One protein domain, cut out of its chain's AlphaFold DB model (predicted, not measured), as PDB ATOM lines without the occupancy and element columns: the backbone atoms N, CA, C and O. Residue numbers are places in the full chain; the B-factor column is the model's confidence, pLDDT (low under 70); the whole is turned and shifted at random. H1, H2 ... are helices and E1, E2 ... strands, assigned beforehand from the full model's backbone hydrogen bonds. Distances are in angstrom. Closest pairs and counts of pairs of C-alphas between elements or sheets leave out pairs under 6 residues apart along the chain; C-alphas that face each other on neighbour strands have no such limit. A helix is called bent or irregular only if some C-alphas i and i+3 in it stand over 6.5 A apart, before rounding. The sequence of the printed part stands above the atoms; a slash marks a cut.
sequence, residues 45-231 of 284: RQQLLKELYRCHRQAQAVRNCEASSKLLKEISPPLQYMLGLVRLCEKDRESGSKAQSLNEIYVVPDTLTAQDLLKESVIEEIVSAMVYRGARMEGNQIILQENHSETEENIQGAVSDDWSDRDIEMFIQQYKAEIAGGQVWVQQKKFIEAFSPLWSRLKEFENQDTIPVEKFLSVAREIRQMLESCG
ATOM      1  N   ARG A  45      10.687-107.509 -37.212       84.56
ATOM      2  CA  ARG A  45       9.234-107.280 -37.247       84.56
ATOM      3  C   ARG A  45       8.855-105.890 -36.737       84.56
ATOM      4  O   ARG A  45       7.955-105.250 -37.281       84.56
ATOM      5  N   GLN A  46       9.571-105.360 -35.741       84.50
ATOM      6  CA  GLN A  46       9.352-103.987 -35.271       84.50
ATOM      7  C   GLN A  46       9.634-102.927 -36.347       84.50
ATOM      8  O   GLN A  46       8.951-101.899 -36.402       84.50
ATOM      9  N   GLN A  47      10.634-103.143 -37.201       87.25
ATOM     10  CA  GLN A  47      10.941-102.272 -38.336       87.25
ATOM     11  C   GLN A  47       9.862-102.374 -39.417       87.25
ATOM     12  O   GLN A  47       9.423-101.339 -39.923       87.25
ATOM     13  N   LEU A  48       9.385-103.587 -39.717       87.88
ATOM     14  CA  LEU A  48       8.274-103.806 -40.649       87.88
ATOM     15  C   LEU A  48       6.999-103.091 -40.183       87.88
ATOM     16  O   LEU A  48       6.395-102.343 -40.948       87.88
ATOM     17  N   LEU A  49       6.635-103.222 -38.907       87.50
ATOM     18  CA  LEU A  49       5.477-102.529 -38.340       87.50
ATOM     19  C   LEU A  49       5.626-101.001 -38.413       87.50
ATOM     20  O   LEU A  49       4.704-100.311 -38.845       87.50
ATOM     21  N   LYS A  50       6.798-100.447 -38.072       89.06
ATOM     22  CA  LYS A  50       7.063 -99.000 -38.219       89.06
ATOM     23  C   LYS A  50       6.883 -98.526 -39.660       89.06
ATOM     24  O   LYS A  50       6.305 -97.459 -39.892       89.06
ATOM     25  N   GLU A  51       7.370 -99.302 -40.625       90.88
ATOM     26  CA  GLU A  51       7.227 -98.987 -42.045       90.88
ATOM     27  C   GLU A  51       5.769 -99.069 -42.510       90.88
ATOM     28  O   GLU A  51       5.321 -98.192 -43.257       90.88
ATOM     29  N   LEU A  52       5.018-100.063 -42.032       89.62
ATOM     30  CA  LEU A  52       3.586-100.209 -42.287       89.62
ATOM     31  C   LEU A  52       2.821 -98.960 -41.839       89.62
ATOM     32  O   LEU A  52       2.134 -98.351 -42.658       89.62
ATOM     33  N   TYR A  53       2.997 -98.518 -40.588       87.19
ATOM     34  CA  TYR A  53       2.325 -97.319 -40.069       87.19
ATOM     35  C   TYR A  53       2.720 -96.051 -40.834       87.19
ATOM     36  O   TYR A  53       1.884 -95.191 -41.123       87.19
ATOM     37  N   ARG A  54       3.999 -95.921 -41.212       89.69
ATOM     38  CA  ARG A  54       4.465 -94.804 -42.044       89.69
ATOM     39  C   ARG A  54       3.774 -94.793 -43.408       89.69
ATOM     40  O   ARG A  54       3.273 -93.746 -43.819       89.69
ATOM     41  N   CYS A  55       3.746 -95.933 -44.096       89.38
ATOM     42  CA  CYS A  55       3.122 -96.053 -45.411       89.38
ATOM     43  C   CYS A  55       1.608 -95.848 -45.329       89.38
ATOM     44  O   CYS A  55       1.052 -95.150 -46.168       89.38
ATOM     45  N   HIS A  56       0.954 -96.375 -44.294       87.12
ATOM     46  CA  HIS A  56      -0.470 -96.165 -44.071       87.12
ATOM     47  C   HIS A  56      -0.812 -94.676 -43.936       87.12
ATOM     48  O   HIS A  56      -1.649 -94.179 -44.685       87.12
ATOM     49  N   ARG A  57      -0.115 -93.932 -43.063       85.12
ATOM     50  CA  ARG A  57      -0.352 -92.486 -42.889       85.12
ATOM     51  C   ARG A  57      -0.175 -91.704 -44.189       85.12
ATOM     52  O   ARG A  57      -0.948 -90.796 -44.485       85.12
ATOM     53  N   GLN A  58       0.828 -92.059 -44.988       89.06
ATOM     54  CA  GLN A  58       1.043 -91.433 -46.294       89.06
ATOM     55  C   GLN A  58      -0.050 -91.797 -47.305       89.06
ATOM     56  O   GLN A  58      -0.514 -90.923 -48.036       89.06
ATOM     57  N   ALA A  59      -0.480 -93.060 -47.343       87.06
ATOM     58  CA  ALA A  59      -1.583 -93.505 -48.188       87.06
ATOM     59  C   ALA A  59      -2.892 -92.810 -47.791       87.06
ATOM     60  O   ALA A  59      -3.608 -92.312 -48.651       87.06
ATOM     61  N   GLN A  60      -3.159 -92.661 -46.496       85.25
ATOM     62  CA  GLN A  60      -4.304 -91.908 -46.002       85.25
ATOM     63  C   GLN A  60      -4.243 -90.432 -46.414       85.25
ATOM     64  O   GLN A  60      -5.210 -89.921 -46.966       85.25
ATOM     65  N   ALA A  61      -3.099 -89.759 -46.255       83.69
ATOM     66  CA  ALA A  61      -2.938 -88.380 -46.724       83.69
ATOM     67  C   ALA A  61      -3.223 -88.235 -48.233       83.69
ATOM     68  O   ALA A  61      -3.777 -87.230 -48.684       83.69
ATOM     69  N   VAL A  62      -2.883 -89.259 -49.019       86.44
ATOM     70  CA  VAL A  62      -3.246 -89.354 -50.434       86.44
ATOM     71  C   VAL A  62      -4.755 -89.557 -50.619       86.44
ATOM     72  O   VAL A  62      -5.345 -88.825 -51.412       86.44
ATOM     73  N   ARG A  63      -5.403 -90.480 -49.895       83.50
ATOM     74  CA  ARG A  63      -6.867 -90.696 -49.940       83.50
ATOM     75  C   ARG A  63      -7.650 -89.437 -49.589       83.50
ATOM     76  O   ARG A  63      -8.659 -89.153 -50.223       83.50
ATOM     77  N   ASN A  64      -7.144 -88.626 -48.672       84.06
ATOM     78  CA  ASN A  64      -7.746 -87.343 -48.312       84.06
ATOM     79  C   ASN A  64      -7.768 -86.355 -49.501       84.06
ATOM     80  O   ASN A  64      -8.595 -85.453 -49.572       84.06
ATOM     81  N   CYS A  65      -6.921 -86.556 -50.515       87.50
ATOM     82  CA  CYS A  65      -6.966 -85.790 -51.762       87.50
ATOM     83  C   CYS A  65      -8.037 -86.291 -52.757       87.50
ATOM     84  O   CYS A  65      -8.268 -85.656 -53.790       87.50
ATOM     85  N   GLU A  66      -8.694 -87.427 -52.497       85.38
ATOM     86  CA  GLU A  66      -9.661 -88.044 -53.412       85.38
ATOM     87  C   GLU A  66     -10.902 -87.162 -53.619       85.38
ATOM     88  O   GLU A  66     -11.420 -87.078 -54.734       85.38
ATOM     89  N   ALA A  67     -11.361 -86.456 -52.580       86.62
ATOM     90  CA  ALA A  67     -12.485 -85.527 -52.693       86.62
ATOM     91  C   ALA A  67     -12.186 -84.410 -53.708       86.62
ATOM     92  O   ALA A  67     -12.987 -84.163 -54.612       86.62
ATOM     93  N   SER A  68     -10.992 -83.811 -53.638       89.06
ATOM     94  CA  SER A  68     -10.531 -82.810 -54.609       89.06
ATOM     95  C   SER A  68     -10.407 -83.390 -56.017       89.06
ATOM     96  O   SER A  68     -10.778 -82.742 -56.991       89.06
ATOM     97  N   SER A  69      -9.929 -84.631 -56.133       87.12
ATOM     98  CA  SER A  69      -9.845 -85.356 -57.406       87.12
ATOM     99  C   SER A  69     -11.219 -85.572 -58.043       87.12
ATOM    100  O   SER A  69     -11.365 -85.393 -59.252       87.12
ATOM    101  N   LYS A  70     -12.233 -85.936 -57.249       88.38
ATOM    102  CA  LYS A  70     -13.620 -86.101 -57.708       88.38
ATOM    103  C   LYS A  70     -14.231 -84.770 -58.134       88.38
ATOM    104  O   LYS A  70     -14.793 -84.698 -59.222       88.38
ATOM    105  N   LEU A  71     -14.059 -83.726 -57.328       89.69
ATOM    106  CA  LEU A  71     -14.558 -82.390 -57.637       89.69
ATOM    107  C   LEU A  71     -13.948 -81.834 -58.922       89.69
ATOM    108  O   LEU A  71     -14.674 -81.386 -59.803       89.69
ATOM    109  N   LEU A  72     -12.624 -81.933 -59.077       89.75
ATOM    110  CA  LEU A  72     -11.963 -81.468 -60.289       89.75
ATOM    111  C   LEU A  72     -12.463 -82.212 -61.543       89.75
ATOM    112  O   LEU A  72     -12.508 -81.617 -62.617       89.75
ATOM    113  N   LYS A  73     -12.889 -83.481 -61.431       88.38
ATOM    114  CA  LYS A  73     -13.452 -84.222 -62.575       88.38
ATOM    115  C   LYS A  73     -14.775 -83.606 -62.999       88.38
ATOM    116  O   LYS A  73     -14.995 -83.466 -64.196       88.38
ATOM    117  N   GLU A  74     -15.611 -83.225 -62.040       88.88
ATOM    118  CA  GLU A  74     -16.922 -82.619 -62.293       88.88
ATOM    119  C   GLU A  74     -16.811 -81.217 -62.877       88.88
ATOM    120  O   GLU A  74     -17.513 -80.913 -63.830       88.88
ATOM    121  N   ILE A  75     -15.877 -80.397 -62.391       90.81
ATOM    122  CA  ILE A  75     -15.662 -79.057 -62.956       90.81
ATOM    123  C   ILE A  75     -14.776 -79.075 -64.209       90.81
ATOM    124  O   ILE A  75     -14.618 -78.052 -64.866       90.81
ATOM    125  N   SER A  76     -14.180 -80.211 -64.590       90.00
ATOM    126  CA  SER A  76     -13.284 -80.244 -65.754       90.00
ATOM    127  C   SER A  76     -13.962 -79.881 -67.082       90.00
ATOM    128  O   SER A  76     -13.350 -79.100 -67.813       90.00
ATOM    129  N   PRO A  77     -15.191 -80.337 -67.408       88.31
ATOM    130  CA  PRO A  77     -15.863 -79.916 -68.636       88.31
ATOM    131  C   PRO A  77     -16.103 -78.399 -68.732       88.31
ATOM    132  O   PRO A  77     -15.669 -77.822 -69.734       88.31
ATOM    133  N   PRO A  78     -16.687 -77.705 -67.728       89.50
ATOM    134  CA  PRO A  78     -16.862 -76.258 -67.826       89.50
ATOM    135  C   PRO A  78     -15.520 -75.514 -67.879       89.50
ATOM    136  O   PRO A  78     -15.387 -74.561 -68.644       89.50
ATOM    137  N   LEU A  79     -14.472 -75.981 -67.184       90.50
ATOM    138  CA  LEU A  79     -13.130 -75.394 -67.315       90.50
ATOM    139  C   LEU A  79     -12.563 -75.556 -68.736       90.50
ATOM    140  O   LEU A  79     -12.019 -74.609 -69.301       90.50
ATOM    141  N   GLN A  80     -12.693 -76.735 -69.346       87.81
ATOM    142  CA  GLN A  80     -12.266 -76.967 -70.730       87.81
ATOM    143  C   GLN A  80     -13.033 -76.077 -71.711       87.81
ATOM    144  O   GLN A  80     -12.433 -75.531 -72.642       87.81
ATOM    145  N   TYR A  81     -14.331 -75.887 -71.472       85.44
ATOM    146  CA  TYR A  81     -15.169 -74.987 -72.250       85.44
ATOM    147  C   TYR A  81     -14.671 -73.541 -72.176       85.44
ATOM    148  O   TYR A  81     -14.393 -72.942 -73.217       85.44
ATOM    149  N   MET A  82     -14.429 -73.016 -70.967       86.31
ATOM    150  CA  MET A  82     -13.836 -71.685 -70.767       86.31
ATOM    151  C   MET A  82     -12.529 -71.504 -71.539       86.31
ATOM    152  O   MET A  82     -12.324 -70.492 -72.208       86.31
ATOM    153  N   LEU A  83     -11.631 -72.487 -71.448       87.81
ATOM    154  CA  LEU A  83     -10.319 -72.424 -72.088       87.81
ATOM    155  C   LEU A  83     -10.413 -72.488 -73.616       87.81
ATOM    156  O   LEU A  83      -9.635 -71.827 -74.305       87.81
ATOM    157  N   GLY A  84     -11.374 -73.247 -74.151       82.62
ATOM    158  CA  GLY A  84     -11.678 -73.254 -75.580       82.62
ATOM    159  C   GLY A  84     -12.090 -71.871 -76.084       82.62
ATOM    160  O   GLY A  84     -11.619 -71.435 -77.134       82.62
ATOM    161  N   LEU A  85     -12.907 -71.150 -75.313       78.94
ATOM    162  CA  LEU A  85     -13.373 -69.809 -75.681       78.94
ATOM    163  C   LEU A  85     -12.268 -68.769 -75.644       78.94
ATOM    164  O   LEU A  85     -12.146 -67.986 -76.582       78.94
ATOM    165  N   VAL A  86     -11.427 -68.793 -74.606       83.00
ATOM    166  CA  VAL A  86     -10.246 -67.917 -74.538       83.00
ATOM    167  C   VAL A  86      -9.412 -68.062 -75.798       83.00
ATOM    168  O   VAL A  86      -9.049 -67.067 -76.420       83.00
ATOM    169  N   ARG A  87      -9.163 -69.306 -76.206       81.81
ATOM    170  CA  ARG A  87      -8.362 -69.588 -77.387       81.81
ATOM    171  C   ARG A  87      -9.003 -69.095 -78.676       81.81
ATOM    172  O   ARG A  87      -8.292 -68.635 -79.565       81.81
ATOM    173  N   LEU A  88     -10.319 -69.225 -78.794       78.25
ATOM    174  CA  LEU A  88     -11.056 -68.736 -79.951       78.25
ATOM    175  C   LEU A  88     -10.942 -67.211 -80.055       78.25
ATOM    176  O   LEU A  88     -10.485 -66.707 -81.076       78.25
ATOM    177  N   CYS A  89     -11.188 -66.497 -78.951       75.94
ATOM    178  CA  CYS A  89     -11.009 -65.047 -78.890       75.94
ATOM    179  C   CYS A  89      -9.561 -64.605 -79.178       75.94
ATOM    180  O   CYS A  89      -9.341 -63.548 -79.767       75.94
ATOM    181  N   GLU A  90      -8.561 -65.382 -78.755       77.94
ATOM    182  CA  GLU A  90      -7.146 -65.110 -79.044       77.94
ATOM    183  C   GLU A  90      -6.822 -65.295 -80.535       77.94
ATOM    184  O   GLU A  90      -6.233 -64.395 -81.135       77.94
ATOM    185  N   LYS A  91      -7.282 -66.388 -81.165       75.94
ATOM    186  CA  LYS A  91      -7.117 -66.618 -82.614       75.94
ATOM    187  C   LYS A  91      -7.802 -65.537 -83.455       75.94
ATOM    188  O   LYS A  91      -7.234 -65.091 -84.454       75.94
ATOM    189  N   ASP A  92      -8.984 -65.080 -83.047       71.62
ATOM    190  CA  ASP A  92      -9.704 -64.021 -83.758       71.62
ATOM    191  C   ASP A  92      -8.934 -62.694 -83.710       71.62
ATOM    192  O   ASP A  92      -8.735 -62.066 -84.753       71.62
ATOM    193  N   ARG A  93      -8.397 -62.320 -82.537       69.69
ATOM    194  CA  ARG A  93      -7.532 -61.134 -82.383       69.69
ATOM    195  C   ARG A  93      -6.275 -61.219 -83.254       69.69
ATOM    196  O   ARG A  93      -5.908 -60.225 -83.877       69.69
ATOM    197  N   GLU A  94      -5.634 -62.383 -83.322       73.25
ATOM    198  CA  GLU A  94      -4.444 -62.613 -84.158       73.25
ATOM    199  C   GLU A  94      -4.747 -62.518 -85.660       73.25
ATOM    200  O   GLU A  94      -3.923 -62.030 -86.432       73.25
ATOM    201  N   SER A  95      -5.941 -62.939 -86.083       68.94
ATOM    202  CA  SER A  95      -6.363 -62.902 -87.490       68.94
ATOM    203  C   SER A  95      -6.701 -61.498 -88.014       68.94
ATOM    204  O   SER A  95      -7.009 -61.339 -89.196       68.94
ATOM    205  N   GLY A  96      -6.672 -60.469 -87.156       58.81
ATOM    206  CA  GLY A  96      -7.085 -59.104 -87.501       58.81
ATOM    207  C   GLY A  96      -8.595 -58.950 -87.716       58.81
ATOM    208  O   GLY A  96      -9.061 -57.858 -88.050       58.81
ATOM    209  N   SER A  97      -9.364 -60.023 -87.506       55.12
ATOM    210  CA  SER A  97     -10.817 -59.984 -87.469       55.12
ATOM    211  C   SER A  97     -11.257 -59.204 -86.231       55.12
ATOM    212  O   SER A  97     -10.941 -59.565 -85.096       55.12
ATOM    213  N   LYS A  98     -11.995 -58.111 -86.436       46.88
ATOM    214  CA  LYS A  98     -12.723 -57.430 -85.362       46.88
ATOM    215  C   LYS A  98     -13.952 -58.268 -85.000       46.88
ATOM    216  O   LYS A  98     -15.062 -57.808 -85.230       46.88
ATOM    217  N   ALA A  99     -13.776 -59.472 -84.461       46.59
ATOM    218  CA  ALA A  99     -14.878 -60.101 -83.746       46.59
ATOM    219  C   ALA A  99     -15.146 -59.219 -82.517       46.59
ATOM    220  O   ALA A  99     -14.357 -59.195 -81.567       46.59
ATOM    221  N   GLN A 100     -16.168 -58.367 -82.597       44.75
ATOM    222  CA  GLN A 100     -16.454 -57.344 -81.586       44.75
ATOM    223  C   GLN A 100     -17.274 -57.912 -80.427       44.75
ATOM    224  O   GLN A 100     -17.432 -57.241 -79.407       44.75
ATOM    225  N   SER A 101     -17.772 -59.148 -80.542       51.25
ATOM    226  CA  SER A 101     -18.521 -59.790 -79.466       51.25
ATOM    227  C   SER A 101     -18.510 -61.318 -79.553       51.25
ATOM    228  O   SER A 101     -18.454 -61.893 -80.636       51.25
ATOM    229  N   LEU A 102     -18.651 -61.986 -78.401       52.84
ATOM    230  CA  LEU A 102     -18.910 -63.431 -78.338       52.84
ATOM    231  C   LEU A 102     -20.155 -63.833 -79.152       52.84
ATOM    232  O   LEU A 102     -20.203 -64.942 -79.666       52.84
ATOM    233  N   ASN A 103     -21.132 -62.941 -79.331       49.78
ATOM    234  CA  ASN A 103     -22.347 -63.231 -80.098       49.78
ATOM    235  C   ASN A 103     -22.077 -63.501 -81.593       49.78
ATOM    236  O   ASN A 103     -22.911 -64.110 -82.243       49.78
ATOM    237  N   GLU A 104     -20.931 -63.082 -82.140       50.84
ATOM    238  CA  GLU A 104     -20.534 -63.412 -83.523       50.84
ATOM    239  C   GLU A 104     -19.886 -64.802 -83.625       50.84
ATOM    240  O   GLU A 104     -19.844 -65.406 -84.694       50.84
ATOM    241  N   ILE A 105     -19.385 -65.309 -82.498       51.03
ATOM    242  CA  ILE A 105     -18.708 -66.601 -82.366       51.03
ATOM    243  C   ILE A 105     -19.718 -67.721 -82.066       51.03
ATOM    244  O   ILE A 105     -19.514 -68.877 -82.444       51.03
ATOM    245  N   TYR A 106     -20.821 -67.383 -81.399       52.56
ATOM    246  CA  TYR A 106     -21.889 -68.312 -81.068       52.56
ATOM    247  C   TYR A 106     -23.054 -68.218 -82.055       52.56
ATOM    248  O   TYR A 106     -23.640 -67.156 -82.236       52.56
ATOM    249  N   VAL A 107     -23.487 -69.360 -82.596       51.09
ATOM    250  CA  VAL A 107     -24.867 -69.496 -83.088       51.09
ATOM    251  C   VAL A 107     -25.754 -69.648 -81.853       51.09
ATOM    252  O   VAL A 107     -26.018 -70.761 -81.400       51.09
ATOM    253  N   VAL A 108     -26.113 -68.525 -81.235       47.50
ATOM    254  CA  VAL A 108     -27.034 -68.509 -80.096       47.50
ATOM    255  C   VAL A 108     -28.467 -68.543 -80.641       47.50
ATOM    256  O   VAL A 108     -28.739 -67.843 -81.616       47.50
ATOM    257  N   PRO A 109     -29.393 -69.333 -80.066       48.12
ATOM    258  CA  PRO A 109     -30.817 -69.161 -80.343       48.12
ATOM    259  C   PRO A 109     -31.223 -67.704 -80.096       48.12
ATOM    260  O   PRO A 109     -30.739 -67.110 -79.137       48.12
ATOM    261  N   ASP A 110     -32.140 -67.149 -80.894       49.91
ATOM    262  CA  ASP A 110     -32.545 -65.726 -80.849       49.91
ATOM    263  C   ASP A 110     -33.023 -65.226 -79.463       49.91
ATOM    264  O   ASP A 110     -33.217 -64.030 -79.254       49.91
ATOM    265  N   THR A 111     -33.235 -66.136 -78.509       48.41
ATOM    266  CA  THR A 111     -33.708 -65.883 -77.142       48.41
ATOM    267  C   THR A 111     -32.610 -65.825 -76.078       48.41
ATOM    268  O   THR A 111     -32.922 -65.501 -74.937       48.41
ATOM    269  N   LEU A 112     -31.362 -66.172 -76.403       55.72
ATOM    270  CA  LEU A 112     -30.237 -66.213 -75.462       55.72
ATOM    271  C   LEU A 112     -29.109 -65.302 -75.958       55.72
ATOM    272  O   LEU A 112     -28.914 -65.113 -77.158       55.72
ATOM    273  N   THR A 113     -28.326 -64.750 -75.038       64.56
ATOM    274  CA  THR A 113     -27.050 -64.105 -75.364       64.56
ATOM    275  C   THR A 113     -25.896 -65.082 -75.136       64.56
ATOM    276  O   THR A 113     -25.999 -66.029 -74.354       64.56
ATOM    277  N   ALA A 114     -24.741 -64.853 -75.770       64.00
ATOM    278  CA  ALA A 114     -23.541 -65.631 -75.455       64.00
ATOM    279  C   ALA A 114     -23.124 -65.494 -73.976       64.00
ATOM    280  O   ALA A 114     -22.419 -66.353 -73.454       64.00
ATOM    281  N   GLN A 115     -23.554 -64.423 -73.299       68.00
ATOM    282  CA  GLN A 115     -23.325 -64.225 -71.868       68.00
ATOM    283  C   GLN A 115     -24.196 -65.157 -71.019       68.00
ATOM    284  O   GLN A 115     -23.688 -65.711 -70.048       68.00
ATOM    285  N   ASP A 116     -25.447 -65.390 -71.420       70.69
ATOM    286  CA  ASP A 116     -26.352 -66.323 -70.734       70.69
ATOM    287  C   ASP A 116     -25.823 -67.755 -70.844       70.69
ATOM    288  O   ASP A 116     -25.640 -68.435 -69.838       70.69
ATOM    289  N   LEU A 117     -25.410 -68.164 -72.050       69.25
ATOM    290  CA  LEU A 117     -24.773 -69.468 -72.262       69.25
ATOM    291  C   LEU A 117     -23.486 -69.633 -71.448       69.25
ATOM    292  O   LEU A 117     -23.196 -70.729 -70.977       69.25
ATOM    293  N   LEU A 118     -22.694 -68.570 -71.287       74.81
ATOM    294  CA  LEU A 118     -21.496 -68.598 -70.450       74.81
ATOM    295  C   LEU A 118     -21.827 -68.762 -68.971       74.81
ATOM    296  O   LEU A 118     -21.152 -69.515 -68.273       74.81
ATOM    297  N   LYS A 119     -22.836 -68.044 -68.487       80.94
ATOM    298  CA  LYS A 119     -23.267 -68.127 -67.098       80.94
ATOM    299  C   LYS A 119     -23.794 -69.529 -66.786       80.94
ATOM    300  O   LYS A 119     -23.244 -70.180 -65.899       80.94
ATOM    301  N   GLU A 120     -24.735 -70.022 -67.588       81.19
ATOM    302  CA  GLU A 120     -25.360 -71.337 -67.421       81.19
ATOM    303  C   GLU A 120     -24.349 -72.480 -67.625       81.19
ATOM    304  O   GLU A 120     -24.173 -73.329 -66.759       81.19
ATOM    305  N   SER A 121     -23.600 -72.483 -68.736       79.88
ATOM    306  CA  SER A 121     -22.754 -73.636 -69.118       79.88
ATOM    307  C   SER A 121     -21.418 -73.713 -68.375       79.88
ATOM    308  O   SER A 121     -20.682 -74.691 -68.524       79.88
ATOM    309  N   VAL A 122     -21.040 -72.663 -67.640       86.06
ATOM    310  CA  VAL A 122     -19.752 -72.603 -66.941       86.06
ATOM    311  C   VAL A 122     -19.926 -72.277 -65.478       86.06
ATOM    312  O   VAL A 122     -19.462 -73.029 -64.627       86.06
ATOM    313  N   ILE A 123     -20.488 -71.109 -65.183       87.62
ATOM    314  CA  ILE A 123     -20.441 -70.554 -63.833       87.62
ATOM    315  C   ILE A 123     -21.370 -71.357 -62.937       87.62
ATOM    316  O   ILE A 123     -20.922 -71.858 -61.908       87.62
ATOM    317  N   GLU A 124     -22.614 -71.544 -63.369       89.81
ATOM    318  CA  GLU A 124     -23.614 -72.324 -62.641       89.81
ATOM    319  C   GLU A 124     -23.201 -73.793 -62.526       89.81
ATOM    320  O   GLU A 124     -23.310 -74.364 -61.445       89.81
ATOM    321  N   GLU A 125     -22.628 -74.389 -63.577       90.88
ATOM    322  CA  GLU A 125     -22.089 -75.758 -63.536       90.88
ATOM    323  C   GLU A 125     -20.943 -75.909 -62.521       90.88
ATOM    324  O   GLU A 125     -20.938 -76.833 -61.703       90.88
ATOM    325  N   ILE A 126     -19.978 -74.977 -62.510       91.44
ATOM    326  CA  ILE A 126     -18.883 -74.997 -61.531       91.44
ATOM    327  C   ILE A 126     -19.438 -74.804 -60.119       91.44
ATOM    328  O   ILE A 126     -19.093 -75.571 -59.220       91.44
ATOM    329  N   VAL A 127     -20.288 -73.798 -59.895       91.06
ATOM    330  CA  VAL A 127     -20.843 -73.519 -58.564       91.06
ATOM    331  C   VAL A 127     -21.695 -74.693 -58.078       91.06
ATOM    332  O   VAL A 127     -21.522 -75.126 -56.936       91.06
ATOM    333  N   SER A 128     -22.533 -75.266 -58.940       91.19
ATOM    334  CA  SER A 128     -23.377 -76.423 -58.629       91.19
ATOM    335  C   SER A 128     -22.551 -77.652 -58.275       91.19
ATOM    336  O   SER A 128     -22.833 -78.289 -57.263       91.19
ATOM    337  N   ALA A 129     -21.489 -77.958 -59.028       91.00
ATOM    338  CA  ALA A 129     -20.588 -79.064 -58.706       91.00
ATOM    339  C   ALA A 129     -19.901 -78.869 -57.342       91.00
ATOM    340  O   ALA A 129     -19.827 -79.796 -56.531       91.00
ATOM    341  N   MET A 130     -19.454 -77.644 -57.047       90.75
ATOM    342  CA  MET A 130     -18.869 -77.301 -55.747       90.75
ATOM    343  C   MET A 130     -19.875 -77.529 -54.608       90.75
ATOM    344  O   MET A 130     -19.547 -78.177 -53.612       90.75
ATOM    345  N   VAL A 131     -21.112 -77.044 -54.757       89.50
ATOM    346  CA  VAL A 131     -22.181 -77.206 -53.755       89.50
ATOM    347  C   VAL A 131     -22.584 -78.674 -53.599       89.50
ATOM    348  O   VAL A 131     -22.682 -79.161 -52.473       89.50
ATOM    349  N   TYR A 132     -22.749 -79.402 -54.703       90.06
ATOM    350  CA  TYR A 132     -23.084 -80.829 -54.721       90.06
ATOM    351  C   TYR A 132     -22.060 -81.672 -53.953       90.06
ATOM    352  O   TYR A 132     -22.422 -82.592 -53.218       90.06
ATOM    353  N   ARG A 133     -20.773 -81.325 -54.059       87.25
ATOM    354  CA  ARG A 133     -19.680 -81.970 -53.316       87.25
ATOM    355  C   ARG A 133     -19.537 -81.500 -51.869       87.25
ATOM    356  O   ARG A 133     -18.596 -81.914 -51.193       87.25
ATOM    357  N   GLY A 134     -20.451 -80.661 -51.387       87.25
ATOM    358  CA  GLY A 134     -20.422 -80.130 -50.029       87.25
ATOM    359  C   GLY A 134     -19.238 -79.198 -49.780       87.25
ATOM    360  O   GLY A 134     -18.797 -79.077 -48.635       87.25
ATOM    361  N   ALA A 135     -18.697 -78.569 -50.830       89.62
ATOM    362  CA  ALA A 135     -17.639 -77.587 -50.677       89.62
ATOM    363  C   ALA A 135     -18.154 -76.395 -49.872       89.62
ATOM    364  O   ALA A 135     -19.235 -75.858 -50.134       89.62
ATOM    365  N   ARG A 136     -17.352 -75.940 -48.913       89.12
ATOM    366  CA  ARG A 136     -17.617 -74.720 -48.147       89.12
ATOM    367  C   ARG A 136     -16.372 -73.856 -48.067       89.12
ATOM    368  O   ARG A 136     -15.259 -74.365 -48.138       89.12
ATOM    369  N   MET A 137     -16.579 -72.554 -47.925       87.38
ATOM    370  CA  MET A 137     -15.494 -71.615 -47.658       87.38
ATOM    371  C   MET A 137     -15.290 -71.497 -46.152       87.38
ATOM    372  O   MET A 137     -16.225 -71.151 -45.431       87.38
ATOM    373  N   GLU A 138     -14.069 -71.739 -45.688       87.00
ATOM    374  CA  GLU A 138     -13.609 -71.353 -44.354       87.00
ATOM    375  C   GLU A 138     -12.447 -70.368 -44.525       87.00
ATOM    376  O   GLU A 138     -11.347 -70.723 -44.953       87.00
ATOM    377  N   GLY A 139     -12.714 -69.081 -44.278       85.25
ATOM    378  CA  GLY A 139     -11.786 -68.011 -44.648       85.25
ATOM    379  C   GLY A 139     -11.543 -67.982 -46.161       85.25
ATOM    380  O   GLY A 139     -12.484 -67.823 -46.934       85.25
ATOM    381  N   ASN A 140     -10.286 -68.163 -46.577       83.00
ATOM    382  CA  ASN A 140      -9.868 -68.179 -47.988       83.00
ATOM    383  C   ASN A 140      -9.636 -69.596 -48.540       83.00
ATOM    384  O   ASN A 140      -8.964 -69.743 -49.561       83.00
ATOM    385  N   GLN A 141     -10.137 -70.635 -47.870       85.94
ATOM    386  CA  GLN A 141      -9.904 -72.026 -48.255       85.94
ATOM    387  C   GLN A 141     -11.211 -72.769 -48.529       85.94
ATOM    388  O   GLN A 141     -12.180 -72.656 -47.776       85.94
ATOM    389  N   ILE A 142     -11.204 -73.565 -49.599       88.50
ATOM    390  CA  ILE A 142     -12.222 -74.580 -49.866       88.50
ATOM    391  C   ILE A 142     -11.997 -75.775 -48.940       88.50
ATOM    392  O   ILE A 142     -10.957 -76.431 -48.998       88.50
ATOM    393  N   ILE A 143     -13.011 -76.101 -48.146       87.75
ATOM    394  CA  ILE A 143     -13.079 -77.327 -47.354       87.75
ATOM    395  C   ILE A 143     -14.057 -78.289 -48.026       87.75
ATOM    396  O   ILE A 143     -15.190 -77.914 -48.336       87.75
ATOM    397  N   LEU A 144     -13.618 -79.530 -48.240       86.62
ATOM    398  CA  LEU A 144     -14.436 -80.627 -48.762       86.62
ATOM    399  C   LEU A 144     -14.690 -81.643 -47.649       86.62
ATOM    400  O   LEU A 144     -13.813 -81.884 -46.821       86.62
ATOM    401  N   GLN A 145     -15.872 -82.260 -47.633       75.06
ATOM    402  CA  GLN A 145     -16.117 -83.391 -46.740       75.06
ATOM    403  C   GLN A 145     -15.324 -84.608 -47.233       75.06
ATOM    404  O   GLN A 145     -15.549 -85.120 -48.331       75.06
ATOM    405  N   GLU A 146     -14.369 -85.058 -46.421       69.94
ATOM    406  CA  GLU A 146     -13.624 -86.293 -46.650       69.94
ATOM    407  C   GLU A 146     -14.408 -87.467 -46.040       69.94
ATOM    408  O   GLU A 146     -14.792 -87.433 -44.873       69.94
ATOM    409  N   ASN A 147     -14.662 -88.519 -46.824       57.22
ATOM    410  CA  ASN A 147     -15.522 -89.635 -46.399       57.22
ATOM    411  C   ASN A 147     -14.804 -90.714 -45.571       57.22
ATOM    412  O   ASN A 147     -15.442 -91.684 -45.164       57.22
ATOM    413  N   HIS A 148     -13.496 -90.594 -45.330       56.28
ATOM    414  CA  HIS A 148     -12.712 -91.697 -44.777       56.28
ATOM    415  C   HIS A 148     -11.710 -91.230 -43.719       56.28
ATOM    416  O   HIS A 148     -10.596 -90.825 -44.035       56.28
ATOM    417  N   SER A 149     -12.083 -91.366 -42.446       53.53
ATOM    418  CA  SER A 149     -11.137 -91.356 -41.328       53.53
ATOM    419  C   SER A 149     -10.984 -92.774 -40.770       53.53
ATOM    420  O   SER A 149     -11.600 -93.131 -39.766       53.53
ATOM    421  N   GLU A 150     -10.181 -93.614 -41.422       58.88
ATOM    422  CA  GLU A 150      -9.568 -94.735 -40.697       58.88
ATOM    423  C   GLU A 150      -8.516 -94.128 -39.763       58.88
ATOM    424  O   GLU A 150      -7.633 -93.413 -40.222       58.88
ATOM    425  N   THR A 151      -8.644 -94.297 -38.448       61.97
ATOM    426  CA  THR A 151      -7.647 -93.775 -37.504       61.97
ATOM    427  C   THR A 151      -6.452 -94.727 -37.418       61.97
ATOM    428  O   THR A 151      -6.572 -95.922 -37.686       61.97
ATOM    429  N   GLU A 152      -5.291 -94.219 -37.003       60.59
ATOM    430  CA  GLU A 152      -4.104 -95.050 -36.739       60.59
ATOM    431  C   GLU A 152      -4.406 -96.145 -35.691       60.59
ATOM    432  O   GLU A 152      -3.913 -97.266 -35.806       60.59
ATOM    433  N   GLU A 153      -5.312 -95.863 -34.746       61.88
ATOM    434  CA  GLU A 153      -5.857 -96.825 -33.775       61.88
ATOM    435  C   GLU A 153      -6.641 -97.971 -34.435       61.88
ATOM    436  O   GLU A 153      -6.527 -99.116 -34.000       61.88
ATOM    437  N   ASN A 154      -7.378 -97.708 -35.521       68.19
ATOM    438  CA  ASN A 154      -8.090 -98.757 -36.257       68.19
ATOM    439  C   ASN A 154      -7.116 -99.733 -36.925       68.19
ATOM    440  O   ASN A 154      -7.423-100.916 -37.032       68.19
ATOM    441  N   ILE A 155      -5.941 -99.262 -37.352       65.94
ATOM    442  CA  ILE A 155      -4.900-100.129 -37.918       65.94
ATOM    443  C   ILE A 155      -4.165-100.873 -36.814       65.94
ATOM    444  O   ILE A 155      -3.981-102.074 -36.944       65.94
ATOM    445  N   GLN A 156      -3.790-100.205 -35.721       64.81
ATOM    446  CA  GLN A 156      -3.172-100.882 -34.576       64.81
ATOM    447  C   GLN A 156      -4.075-101.987 -34.011       64.81
ATOM    448  O   GLN A 156      -3.570-103.032 -33.623       64.81
ATOM    449  N   GLY A 157      -5.399-101.792 -34.023       62.50
ATOM    450  CA  GLY A 157      -6.370-102.827 -33.659       62.50
ATOM    451  C   GLY A 157      -6.640-103.879 -34.746       62.50
ATOM    452  O   GLY A 157      -7.083-104.976 -34.419       62.50
ATOM    453  N   ALA A 158      -6.396-103.573 -36.026       63.78
ATOM    454  CA  ALA A 158      -6.577-104.506 -37.148       63.78
ATOM    455  C   ALA A 158      -5.334-105.364 -37.438       63.78
ATOM    456  O   ALA A 158      -5.462-106.458 -37.995       63.78
ATOM    457  N   VAL A 159      -4.147-104.880 -37.063       67.94
ATOM    458  CA  VAL A 159      -2.912-105.665 -37.033       67.94
ATOM    459  C   VAL A 159      -3.045-106.659 -35.880       67.94
ATOM    460  O   VAL A 159      -2.754-106.344 -34.731       67.94
ATOM    461  N   SER A 160      -3.550-107.854 -36.193       64.56
ATOM    462  CA  SER A 160      -3.599-108.964 -35.239       64.56
ATOM    463  C   SER A 160      -2.183-109.463 -34.955       64.56
ATOM    464  O   SER A 160      -1.322-109.450 -35.844       64.56
ATOM    465  N   ASP A 161      -1.969-110.005 -33.756       66.00
ATOM    466  CA  ASP A 161      -0.784-110.809 -33.441       66.00
ATOM    467  C   ASP A 161      -0.591-111.964 -34.452       66.00
ATOM    468  O   ASP A 161       0.532-112.416 -34.669       66.00
ATOM    469  N   ASP A 162      -1.662-112.368 -35.147       69.00
ATOM    470  CA  ASP A 162      -1.669-113.420 -36.170       69.00
ATOM    471  C   ASP A 162      -1.082-113.013 -37.533       69.00
ATOM    472  O   ASP A 162      -0.908-113.869 -38.402       69.00
ATOM    473  N   TRP A 163      -0.812-111.726 -37.784       84.06
ATOM    474  CA  TRP A 163      -0.254-111.311 -39.076       84.06
ATOM    475  C   TRP A 163       1.180-111.807 -39.215       84.06
ATOM    476  O   TRP A 163       2.038-111.487 -38.389       84.06
ATOM    477  N   SER A 164       1.468-112.540 -40.287       87.50
ATOM    478  CA  SER A 164       2.842-112.916 -40.610       87.50
ATOM    479  C   SER A 164       3.632-111.702 -41.111       87.50
ATOM    480  O   SER A 164       3.060-110.726 -41.600       87.50
ATOM    481  N   ASP A 165       4.961-111.760 -41.041       87.75
ATOM    482  CA  ASP A 165       5.819-110.696 -41.588       87.75
ATOM    483  C   ASP A 165       5.569-110.492 -43.091       87.75
ATOM    484  O   ASP A 165       5.537-109.366 -43.587       87.75
ATOM    485  N   ARG A 166       5.236-111.577 -43.800       87.00
ATOM    486  CA  ARG A 166       4.817-111.546 -45.203       87.00
ATOM    487  C   ARG A 166       3.518-110.764 -45.423       87.00
ATOM    488  O   ARG A 166       3.398-110.069 -46.434       87.00
ATOM    489  N   ASP A 167       2.548-110.871 -44.515       87.69
ATOM    490  CA  ASP A 167       1.304-110.096 -44.602       87.69
ATOM    491  C   ASP A 167       1.599-108.602 -44.430       87.69
ATOM    492  O   ASP A 167       1.130-107.777 -45.217       87.69
ATOM    493  N   ILE A 168       2.457-108.258 -43.463       88.06
ATOM    494  CA  ILE A 168       2.897-106.878 -43.220       88.06
ATOM    495  C   ILE A 168       3.595-106.306 -44.463       88.06
ATOM    496  O   ILE A 168       3.260-105.207 -44.917       88.06
ATOM    497  N   GLU A 169       4.522-107.055 -45.063       90.56
ATOM    498  CA  GLU A 169       5.206-106.650 -46.293       90.56
ATOM    499  C   GLU A 169       4.245-106.445 -47.467       90.56
ATOM    500  O   GLU A 169       4.368-105.461 -48.203       90.56
ATOM    501  N   MET A 170       3.264-107.335 -47.635       90.38
ATOM    502  CA  MET A 170       2.248-107.209 -48.680       90.38
ATOM    503  C   MET A 170       1.468-105.893 -48.539       90.38
ATOM    504  O   MET A 170       1.322-105.164 -49.526       90.38
ATOM    505  N   PHE A 171       1.026-105.545 -47.328       88.94
ATOM    506  CA  PHE A 171       0.337-104.276 -47.079       88.94
ATOM    507  C   PHE A 171       1.248-103.061 -47.289       88.94
ATOM    508  O   PHE A 171       0.815-102.073 -47.888       88.94
ATOM    509  N   ILE A 172       2.524-103.129 -46.889       91.25
ATOM    510  CA  ILE A 172       3.507-102.075 -47.189       91.25
ATOM    511  C   ILE A 172       3.598-101.839 -48.701       91.25
ATOM    512  O   ILE A 172       3.564-100.690 -49.147       91.25
ATOM    513  N   GLN A 173       3.697-102.901 -49.505       92.19
ATOM    514  CA  GLN A 173       3.767-102.772 -50.964       92.19
ATOM    515  C   GLN A 173       2.469-102.218 -51.556       92.19
ATOM    516  O   GLN A 173       2.521-101.369 -52.450       92.19
ATOM    517  N   GLN A 174       1.312-102.630 -51.032       90.56
ATOM    518  CA  GLN A 174       0.020-102.079 -51.432       90.56
ATOM    519  C   GLN A 174      -0.055-100.569 -51.164       90.56
ATOM    520  O   GLN A 174      -0.371 -99.805 -52.077       90.56
ATOM    521  N   TYR A 175       0.304-100.115 -49.958       91.25
ATOM    522  CA  TYR A 175       0.326 -98.687 -49.632       91.25
ATOM    523  C   TYR A 175       1.345 -97.919 -50.477       91.25
ATOM    524  O   TYR A 175       1.045 -96.826 -50.953       91.25
ATOM    525  N   LYS A 176       2.527 -98.485 -50.747       91.94
ATOM    526  CA  LYS A 176       3.519 -97.867 -51.647       91.94
ATOM    527  C   LYS A 176       2.981 -97.695 -53.066       91.94
ATOM    528  O   LYS A 176       3.186 -96.636 -53.666       91.94
ATOM    529  N   ALA A 177       2.279 -98.695 -53.597       87.69
ATOM    530  CA  ALA A 177       1.627 -98.602 -54.899       87.69
ATOM    531  C   ALA A 177       0.534 -97.521 -54.907       87.69
ATOM    532  O   ALA A 177       0.448 -96.737 -55.855       87.69
ATOM    533  N   GLU A 178      -0.248 -97.427 -53.830       87.62
ATOM    534  CA  GLU A 178      -1.280 -96.406 -53.660       87.62
ATOM    535  C   GLU A 178      -0.689 -94.990 -53.612       87.62
ATOM    536  O   GLU A 178      -1.100 -94.124 -54.383       87.62
ATOM    537  N   ILE A 179       0.345 -94.766 -52.796       88.50
ATOM    538  CA  ILE A 179       1.066 -93.487 -52.706       88.50
ATOM    539  C   ILE A 179       1.634 -93.090 -54.075       88.50
ATOM    540  O   ILE A 179       1.531 -91.934 -54.495       88.50
ATOM    541  N   ALA A 180       2.219 -94.049 -54.800       84.38
ATOM    542  CA  ALA A 180       2.762 -93.808 -56.133       84.38
ATOM    543  C   ALA A 180       1.669 -93.436 -57.151       84.38
ATOM    544  O   ALA A 180       1.880 -92.539 -57.971       84.38
ATOM    545  N   GLY A 181       0.504 -94.089 -57.099       79.50
ATOM    546  CA  GLY A 181      -0.651 -93.770 -57.945       79.50
ATOM    547  C   GLY A 181      -1.322 -92.441 -57.581       79.50
ATOM    548  O   GLY A 181      -1.804 -91.723 -58.459       79.50
ATOM    549  N   GLY A 182      -1.290 -92.083 -56.301       82.31
ATOM    550  CA  GLY A 182      -1.964 -90.928 -55.720       82.31
ATOM    551  C   GLY A 182      -1.288 -89.576 -55.913       82.31
ATOM    552  O   GLY A 182      -1.884 -88.550 -55.594       82.31
ATOM    553  N   GLN A 183      -0.080 -89.528 -56.484       81.00
ATOM    554  CA  GLN A 183       0.600 -88.258 -56.791       81.00
ATOM    555  C   GLN A 183      -0.260 -87.319 -57.651       81.00
ATOM    556  O   GLN A 183      -0.198 -86.098 -57.503       81.00
ATOM    557  N   VAL A 184      -1.087 -87.894 -58.525       83.75
ATOM    558  CA  VAL A 184      -2.048 -87.151 -59.344       83.75
ATOM    559  C   VAL A 184      -3.111 -86.476 -58.470       83.75
ATOM    560  O   VAL A 184      -3.426 -85.316 -58.700       83.75
ATOM    561  N   TRP A 185      -3.620 -87.145 -57.432       87.12
ATOM    562  CA  TRP A 185      -4.614 -86.555 -56.526       87.12
ATOM    563  C   TRP A 185      -4.033 -85.388 -55.730       87.12
ATOM    564  O   TRP A 185      -4.706 -84.379 -55.547       87.12
ATOM    565  N   VAL A 186      -2.758 -85.468 -55.342       87.06
ATOM    566  CA  VAL A 186      -2.061 -84.363 -54.667       87.06
ATOM    567  C   VAL A 186      -1.973 -83.121 -55.565       87.06
ATOM    568  O   VAL A 186      -2.216 -82.012 -55.098       87.06
ATOM    569  N   GLN A 187      -1.661 -83.279 -56.858       87.81
ATOM    570  CA  GLN A 187      -1.663 -82.157 -57.816       87.81
ATOM    571  C   GLN A 187      -3.057 -81.523 -57.951       87.81
ATOM    572  O   GLN A 187      -3.189 -80.305 -58.023       87.81
ATOM    573  N   GLN A 188      -4.104 -82.345 -57.935       88.19
ATOM    574  CA  GLN A 188      -5.489 -81.890 -58.070       88.19
ATOM    575  C   GLN A 188      -5.972 -81.168 -56.817       88.19
ATOM    576  O   GLN A 188      -6.630 -80.139 -56.927       88.19
ATOM    577  N   LYS A 189      -5.587 -81.653 -55.631       90.00
ATOM    578  CA  LYS A 189      -5.826 -80.952 -54.368       90.00
ATOM    579  C   LYS A 189      -5.192 -79.563 -54.370       90.00
ATOM    580  O   LYS A 189      -5.893 -78.603 -54.077       90.00
ATOM    581  N   LYS A 190      -3.933 -79.435 -54.810       91.38
ATOM    582  CA  LYS A 190      -3.267 -78.125 -54.943       91.38
ATOM    583  C   LYS A 190      -4.040 -77.159 -55.839       91.38
ATOM    584  O   LYS A 190      -4.158 -75.987 -55.502       91.38
ATOM    585  N   PHE A 191      -4.579 -77.652 -56.956       92.25
ATOM    586  CA  PHE A 191      -5.421 -76.831 -57.822       92.25
ATOM    587  C   PHE A 191      -6.698 -76.382 -57.107       92.25
ATOM    588  O   PHE A 191      -6.995 -75.196 -57.121       92.25
ATOM    589  N   ILE A 192      -7.427 -77.291 -56.448       91.56
ATOM    590  CA  ILE A 192      -8.652 -76.932 -55.715       91.56
ATOM    591  C   ILE A 192      -8.364 -75.923 -54.596       91.56
ATOM    592  O   ILE A 192      -9.110 -74.964 -54.437       91.56
ATOM    593  N   GLU A 193      -7.263 -76.084 -53.864       90.06
ATOM    594  CA  GLU A 193      -6.835 -75.119 -52.846       90.06
ATOM    595  C   GLU A 193      -6.560 -73.741 -53.466       90.06
ATOM    596  O   GLU A 193      -7.087 -72.731 -52.991       90.06
ATOM    597  N   ALA A 194      -5.805 -73.701 -54.568       91.19
ATOM    598  CA  ALA A 194      -5.522 -72.475 -55.311       91.19
ATOM    599  C   ALA A 194      -6.777 -71.842 -55.935       91.19
ATOM    600  O   ALA A 194      -6.834 -70.623 -56.068       91.19
ATOM    601  N   PHE A 195      -7.790 -72.643 -56.279       91.50
ATOM    602  CA  PHE A 195      -9.036 -72.208 -56.916       91.50
ATOM    603  C   PHE A 195      -9.950 -71.412 -55.975       91.50
ATOM    604  O   PHE A 195     -10.851 -70.711 -56.438       91.50
ATOM    605  N   SER A 196      -9.701 -71.458 -54.662       87.31
ATOM    606  CA  SER A 196     -10.556 -70.838 -53.636       87.31
ATOM    607  C   SER A 196     -10.913 -69.361 -53.906       87.31
ATOM    608  O   SER A 196     -12.100 -69.033 -53.868       87.31
ATOM    609  N   PRO A 197      -9.969 -68.461 -54.258       87.62
ATOM    610  CA  PRO A 197     -10.288 -67.060 -54.556       87.62
ATOM    611  C   PRO A 197     -11.144 -66.884 -55.818       87.62
ATOM    612  O   PRO A 197     -11.946 -65.954 -55.906       87.62
ATOM    613  N   LEU A 198     -10.977 -67.767 -56.806       89.44
ATOM    614  CA  LEU A 198     -11.741 -67.723 -58.051       89.44
ATOM    615  C   LEU A 198     -13.163 -68.225 -57.848       89.44
ATOM    616  O   LEU A 198     -14.082 -67.666 -58.437       89.44
ATOM    617  N   TRP A 199     -13.368 -69.212 -56.977       89.31
ATOM    618  CA  TRP A 199     -14.713 -69.675 -56.657       89.31
ATOM    619  C   TRP A 199     -15.587 -68.564 -56.062       89.31
ATOM    620  O   TRP A 199     -16.731 -68.406 -56.486       89.31
ATOM    621  N   SER A 200     -15.045 -67.740 -55.159       86.50
ATOM    622  CA  SER A 200     -15.764 -66.569 -54.631       86.50
ATOM    623  C   SER A 200     -16.172 -65.595 -55.742       86.50
ATOM    624  O   SER A 200     -17.324 -65.175 -55.794       86.50
ATOM    625  N   ARG A 201     -15.271 -65.308 -56.690       87.69
ATOM    626  CA  ARG A 201     -15.567 -64.445 -57.849       87.69
ATOM    627  C   ARG A 201     -16.606 -65.055 -58.790       87.69
ATOM    628  O   ARG A 201     -17.445 -64.336 -59.320       87.69
ATOM    629  N   LEU A 202     -16.576 -66.372 -58.994       88.38
ATOM    630  CA  LEU A 202     -17.579 -67.069 -59.802       88.38
ATOM    631  C   LEU A 202     -18.970 -66.995 -59.155       88.38
ATOM    632  O   LEU A 202     -19.942 -66.744 -59.859       88.38
ATOM    633  N   LYS A 203     -19.071 -67.093 -57.824       86.62
ATOM    634  CA  LYS A 203     -20.336 -66.846 -57.107       86.62
ATOM    635  C   LYS A 203     -20.826 -65.404 -57.244       86.62
ATOM    636  O   LYS A 203     -22.022 -65.161 -57.354       86.62
ATOM    637  N   GLU A 204     -19.928 -64.422 -57.250       86.44
ATOM    638  CA  GLU A 204     -20.319 -63.029 -57.509       86.44
ATOM    639  C   GLU A 204     -20.872 -62.845 -58.926       86.44
ATOM    640  O   GLU A 204     -21.779 -62.043 -59.130       86.44
ATOM    641  N   PHE A 205     -20.335 -63.580 -59.903       85.81
ATOM    642  CA  PHE A 205     -20.816 -63.566 -61.284       85.81
ATOM    643  C   PHE A 205     -22.175 -64.255 -61.444       85.81
ATOM    644  O   PHE A 205     -23.008 -63.767 -62.199       85.81
ATOM    645  N   GLU A 206     -22.429 -65.335 -60.704       82.62
ATOM    646  CA  GLU A 206     -23.730 -66.020 -60.669       82.62
ATOM    647  C   GLU A 206     -24.876 -65.061 -60.285       82.62
ATOM    648  O   GLU A 206     -25.973 -65.130 -60.836       82.62
ATOM    649  N   ASN A 207     -24.596 -64.087 -59.414       83.12
ATOM    650  CA  ASN A 207     -25.566 -63.089 -58.953       83.12
ATOM    651  C   ASN A 207     -25.669 -61.839 -59.849       83.12
ATOM    652  O   ASN A 207     -26.436 -60.931 -59.540       83.12
ATOM    653  N   GLN A 208     -24.886 -61.752 -60.928       82.12
ATOM    654  CA  GLN A 208     -24.933 -60.631 -61.868       82.12
ATOM    655  C   GLN A 208     -25.843 -60.957 -63.056       82.12
ATOM    656  O   GLN A 208     -25.839 -62.079 -63.569       82.12
ATOM    657  N   ASP A 209     -26.592 -59.952 -63.518       76.94
ATOM    658  CA  ASP A 209     -27.440 -60.063 -64.713       76.94
ATOM    659  C   ASP A 209     -26.606 -60.134 -65.994       76.94
ATOM    660  O   ASP A 209     -26.978 -60.797 -66.952       76.94
ATOM    661  N   THR A 210     -25.457 -59.451 -66.020       75.38
ATOM    662  CA  THR A 210     -24.542 -59.446 -67.167       75.38
ATOM    663  C   THR A 210     -23.096 -59.490 -66.699       75.38
ATOM    664  O   THR A 210     -22.715 -58.837 -65.723       75.38
ATOM    665  N   ILE A 211     -22.266 -60.249 -67.414       75.62
ATOM    666  CA  ILE A 211     -20.838 -60.383 -67.117       75.62
ATOM    667  C   ILE A 211     -20.059 -59.859 -68.323       75.62
ATOM    668  O   ILE A 211     -20.142 -60.436 -69.410       75.62
ATOM    669  N   PRO A 212     -19.263 -58.785 -68.164       77.25
ATOM    670  CA  PRO A 212     -18.418 -58.296 -69.239       77.25
ATOM    671  C   PRO A 212     -17.473 -59.391 -69.741       77.25
ATOM    672  O   PRO A 212     -16.729 -59.984 -68.954       77.25
ATOM    673  N   VAL A 213     -17.446 -59.595 -71.060       74.69
ATOM    674  CA  VAL A 213     -16.612 -60.608 -71.732       74.69
ATOM    675  C   VAL A 213     -15.159 -60.548 -71.272       74.69
ATOM    676  O   VAL A 213     -14.559 -61.571 -70.965       74.69
ATOM    677  N   GLU A 214     -14.601 -59.347 -71.130       78.44
ATOM    678  CA  GLU A 214     -13.202 -59.190 -70.728       78.44
ATOM    679  C   GLU A 214     -12.936 -59.599 -69.276       78.44
ATOM    680  O   GLU A 214     -11.866 -60.132 -68.977       78.44
ATOM    681  N   LYS A 215     -13.916 -59.433 -68.375       82.69
ATOM    682  CA  LYS A 215     -13.810 -59.954 -67.004       82.69
ATOM    683  C   LYS A 215     -13.829 -61.480 -67.004       82.69
ATOM    684  O   LYS A 215     -13.018 -62.091 -66.310       82.69
ATOM    685  N   PHE A 216     -14.705 -62.088 -67.804       80.62
ATOM    686  CA  PHE A 216     -14.760 -63.540 -67.960       80.62
ATOM    687  C   PHE A 216     -13.455 -64.099 -68.549       80.62
ATOM    688  O   PHE A 216     -12.859 -65.012 -67.980       80.62
ATOM    689  N   LEU A 217     -12.954 -63.504 -69.637       81.44
ATOM    690  CA  LEU A 217     -11.689 -63.900 -70.259       81.44
ATOM    691  C   LEU A 217     -10.501 -63.725 -69.304       81.44
ATOM    692  O   LEU A 217      -9.590 -64.551 -69.318       81.44
ATOM    693  N   SER A 218     -10.502 -62.692 -68.454       86.44
ATOM    694  CA  SER A 218      -9.504 -62.547 -67.383       86.44
ATOM    695  C   SER A 218      -9.536 -63.741 -66.432       86.44
ATOM    696  O   SER A 218      -8.507 -64.383 -66.242       86.44
ATOM    697  N   VAL A 219     -10.713 -64.097 -65.904       88.38
ATOM    698  CA  VAL A 219     -10.870 -65.253 -65.004       88.38
ATOM    699  C   VAL A 219     -10.415 -66.544 -65.681       88.38
ATOM    700  O   VAL A 219      -9.683 -67.328 -65.086       88.38
ATOM    701  N   ALA A 220     -10.781 -66.758 -66.941       87.38
ATOM    702  CA  ALA A 220     -10.380 -67.948 -67.679       87.38
ATOM    703  C   ALA A 220      -8.854 -68.043 -67.888       87.38
ATOM    704  O   ALA A 220      -8.283 -69.132 -67.789       87.38
ATOM    705  N   ARG A 221      -8.163 -66.914 -68.107       89.56
ATOM    706  CA  ARG A 221      -6.688 -66.877 -68.153       89.56
ATOM    707  C   ARG A 221      -6.061 -67.151 -66.788       89.56
ATOM    708  O   ARG A 221      -5.079 -67.885 -66.721       89.56
ATOM    709  N   GLU A 222      -6.631 -66.614 -65.713       92.94
ATOM    710  CA  GLU A 222      -6.182 -66.894 -64.342       92.94
ATOM    711  C   GLU A 222      -6.321 -68.391 -64.011       92.94
ATOM    712  O   GLU A 222      -5.382 -69.008 -63.509       92.94
ATOM    713  N   ILE A 223      -7.446 -69.013 -64.384       92.19
ATOM    714  CA  ILE A 223      -7.669 -70.463 -64.268       92.19
ATOM    715  C   ILE A 223      -6.606 -71.247 -65.036       92.19
ATOM    716  O   ILE A 223      -6.050 -72.208 -64.502       92.19
ATOM    717  N   ARG A 224      -6.300 -70.847 -66.276       92.50
ATOM    718  CA  ARG A 224      -5.258 -71.495 -67.084       92.50
ATOM    719  C   ARG A 224      -3.907 -71.476 -66.370       92.50
ATOM    720  O   ARG A 224      -3.284 -72.524 -66.224       92.50
ATOM    721  N   GLN A 225      -3.483 -70.306 -65.897       93.25
ATOM    722  CA  GLN A 225      -2.217 -70.143 -65.174       93.25
ATOM    723  C   GLN A 225      -2.189 -70.984 -63.892       93.25
ATOM    724  O   GLN A 225      -1.176 -71.598 -63.555       93.25
ATOM    725  N   MET A 226      -3.319 -71.060 -63.190       93.44
ATOM    726  CA  MET A 226      -3.457 -71.861 -61.981       93.44
ATOM    727  C   MET A 226      -3.336 -73.360 -62.260       93.44
ATOM    728  O   MET A 226      -2.571 -74.038 -61.575       93.44
ATOM    729  N   LEU A 227      -4.020 -73.867 -63.292       92.25
ATOM    730  CA  LEU A 227      -3.876 -75.249 -63.755       92.25
ATOM    731  C   LEU A 227      -2.400 -75.560 -64.045       92.25
ATOM    732  O   LEU A 227      -1.845 -76.499 -63.468       92.25
ATOM    733  N   GLU A 228      -1.745 -74.727 -64.858       92.19
ATOM    734  CA  GLU A 228      -0.354 -74.927 -65.279       92.19
ATOM    735  C   GLU A 228       0.618 -74.901 -64.085       92.19
ATOM    736  O   GLU A 228       1.483 -75.775 -63.972       92.19
ATOM    737  N   SER A 229       0.440 -73.965 -63.142       92.19
ATOM    738  CA  SER A 229       1.250 -73.884 -61.915       92.19
ATOM    739  C   SER A 229       1.054 -75.081 -60.975       92.19
ATOM    740  O   SER A 229       1.975 -75.464 -60.251       92.19
ATOM    741  N   CYS A 230      -0.111 -75.733 -61.036       90.69
ATOM    742  CA  CYS A 230      -0.414 -76.959 -60.296       90.69
ATOM    743  C   CYS A 230       0.014 -78.240 -61.038       90.69
ATOM    744  O   CYS A 230      -0.202 -79.346 -60.538       90.69
ATOM    745  N   GLY A 231       0.650 -78.117 -62.210       89.12
ATOM    746  CA  GLY A 231       1.104 -79.253 -63.018       89.12
ATOM    747  C   GLY A 231      -0.001 -79.915 -63.847       89.12
ATOM    748  O   GLY A 231       0.167 -81.062 -64.275       89.12
TER     749      GLY A 231
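Overview. This is residues 45 to 231 of the 284 residues of an uncharacterized protein of Eubacteriaceae bacterium CHKCI004 (UniProt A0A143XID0). This is a long, loose rod in two halves. In one half H1 and most of the arm H5a run side by side, with short H4 near H1; in the other H2a packs on H3b at a shallow tilt, H2b crosses H6 steeply and H3b crosses H5b steeply, and the small hairpin E1 and E2 sits by the bend of H5. The printed part has 187 residues, with six named helices and two named strands in the order H1, H2, H3, E1, E2, H4, H5, H6, and its one sheet is antiparallel. It is mostly helix and loose, with a radius of gyration of the C-alphas of 22.6 A and spans of 74 by 33 by 28 A.

Arrangement. H1, residues 45 to 63, touches H5a, residues 165 to 194, at a shallow tilt of 27 degrees, the same way; their closest C-alphas, Ala 59 and Ile 179, are 5.2 A apart. H2a, residues 66 to 74, touches residues 185 to 192 of H5a at a steep tilt of 46 degrees, closest at the C-alphas of Ser 68 and Lys 189, 5.1 A. H2b, residues 77 to 94, touches H6, residues 213 to 229, with its residues 79 to 86 alone, at a steep tilt of 67 degrees; the C-alphas of Met 82 and Ala 220 come closest, 6.0 A. H3a, residues 114 to 121, is close to H2b but not clearly touching it, with the C-alphas of Pro 78 and Ser 121 closest, 6.6 A. H3b, residues 124 to 132, touches H5b, residues 197 to 206, at a steep tilt of 63 degrees, closest at the C-alphas of Glu 124 and Glu 206, 6.6 A. E1, residues 136 to 138, and E2, residues 141 to 143, form a hairpin, with N 143 and O 136 within hydrogen-bond range at 2.8 A. H4, residues 152 to 158, is close to H1 but not clearly touching it, with the C-alphas of Tyr 53 and Glu 152 closest, 7.6 A. Every O i to N i+4 pair is within hydrogen-bond range in H1, H2a, H2b, H3a, H3b, H4, H5b and H6, and 23 of 26 in H5a.

Along the chain. H1 begins at C-alpha 45, (9.234, -107.280, -37.247), and is 26.4 A long. By their hydrogen bonds H2, H3 and H5 were each assigned as one helix, but they are bent: C-alphas 74 and 77 are 7.0 A apart, 121 and 124 are 6.7 A, and 194 and 197 are 7.3 A. H2b is 25.9 A long and H5a 42.2 A; H5a is irregular, with C-alphas 181 and 184 6.9 A apart. H6, 24.3 A long, ends at C-alpha 229, (1.250, -73.884, -61.915).

Size, cuts and confidence. The C-alphas of Lys 98 and Asp 161 are the two farthest apart, 75.4 A. The printed part has no cut, and the link from H2 to H3, 19 residues, is long. The mean pLDDT of the printed part is 80.4, with residues 95 to 115 and 146 to 162 among those under 70.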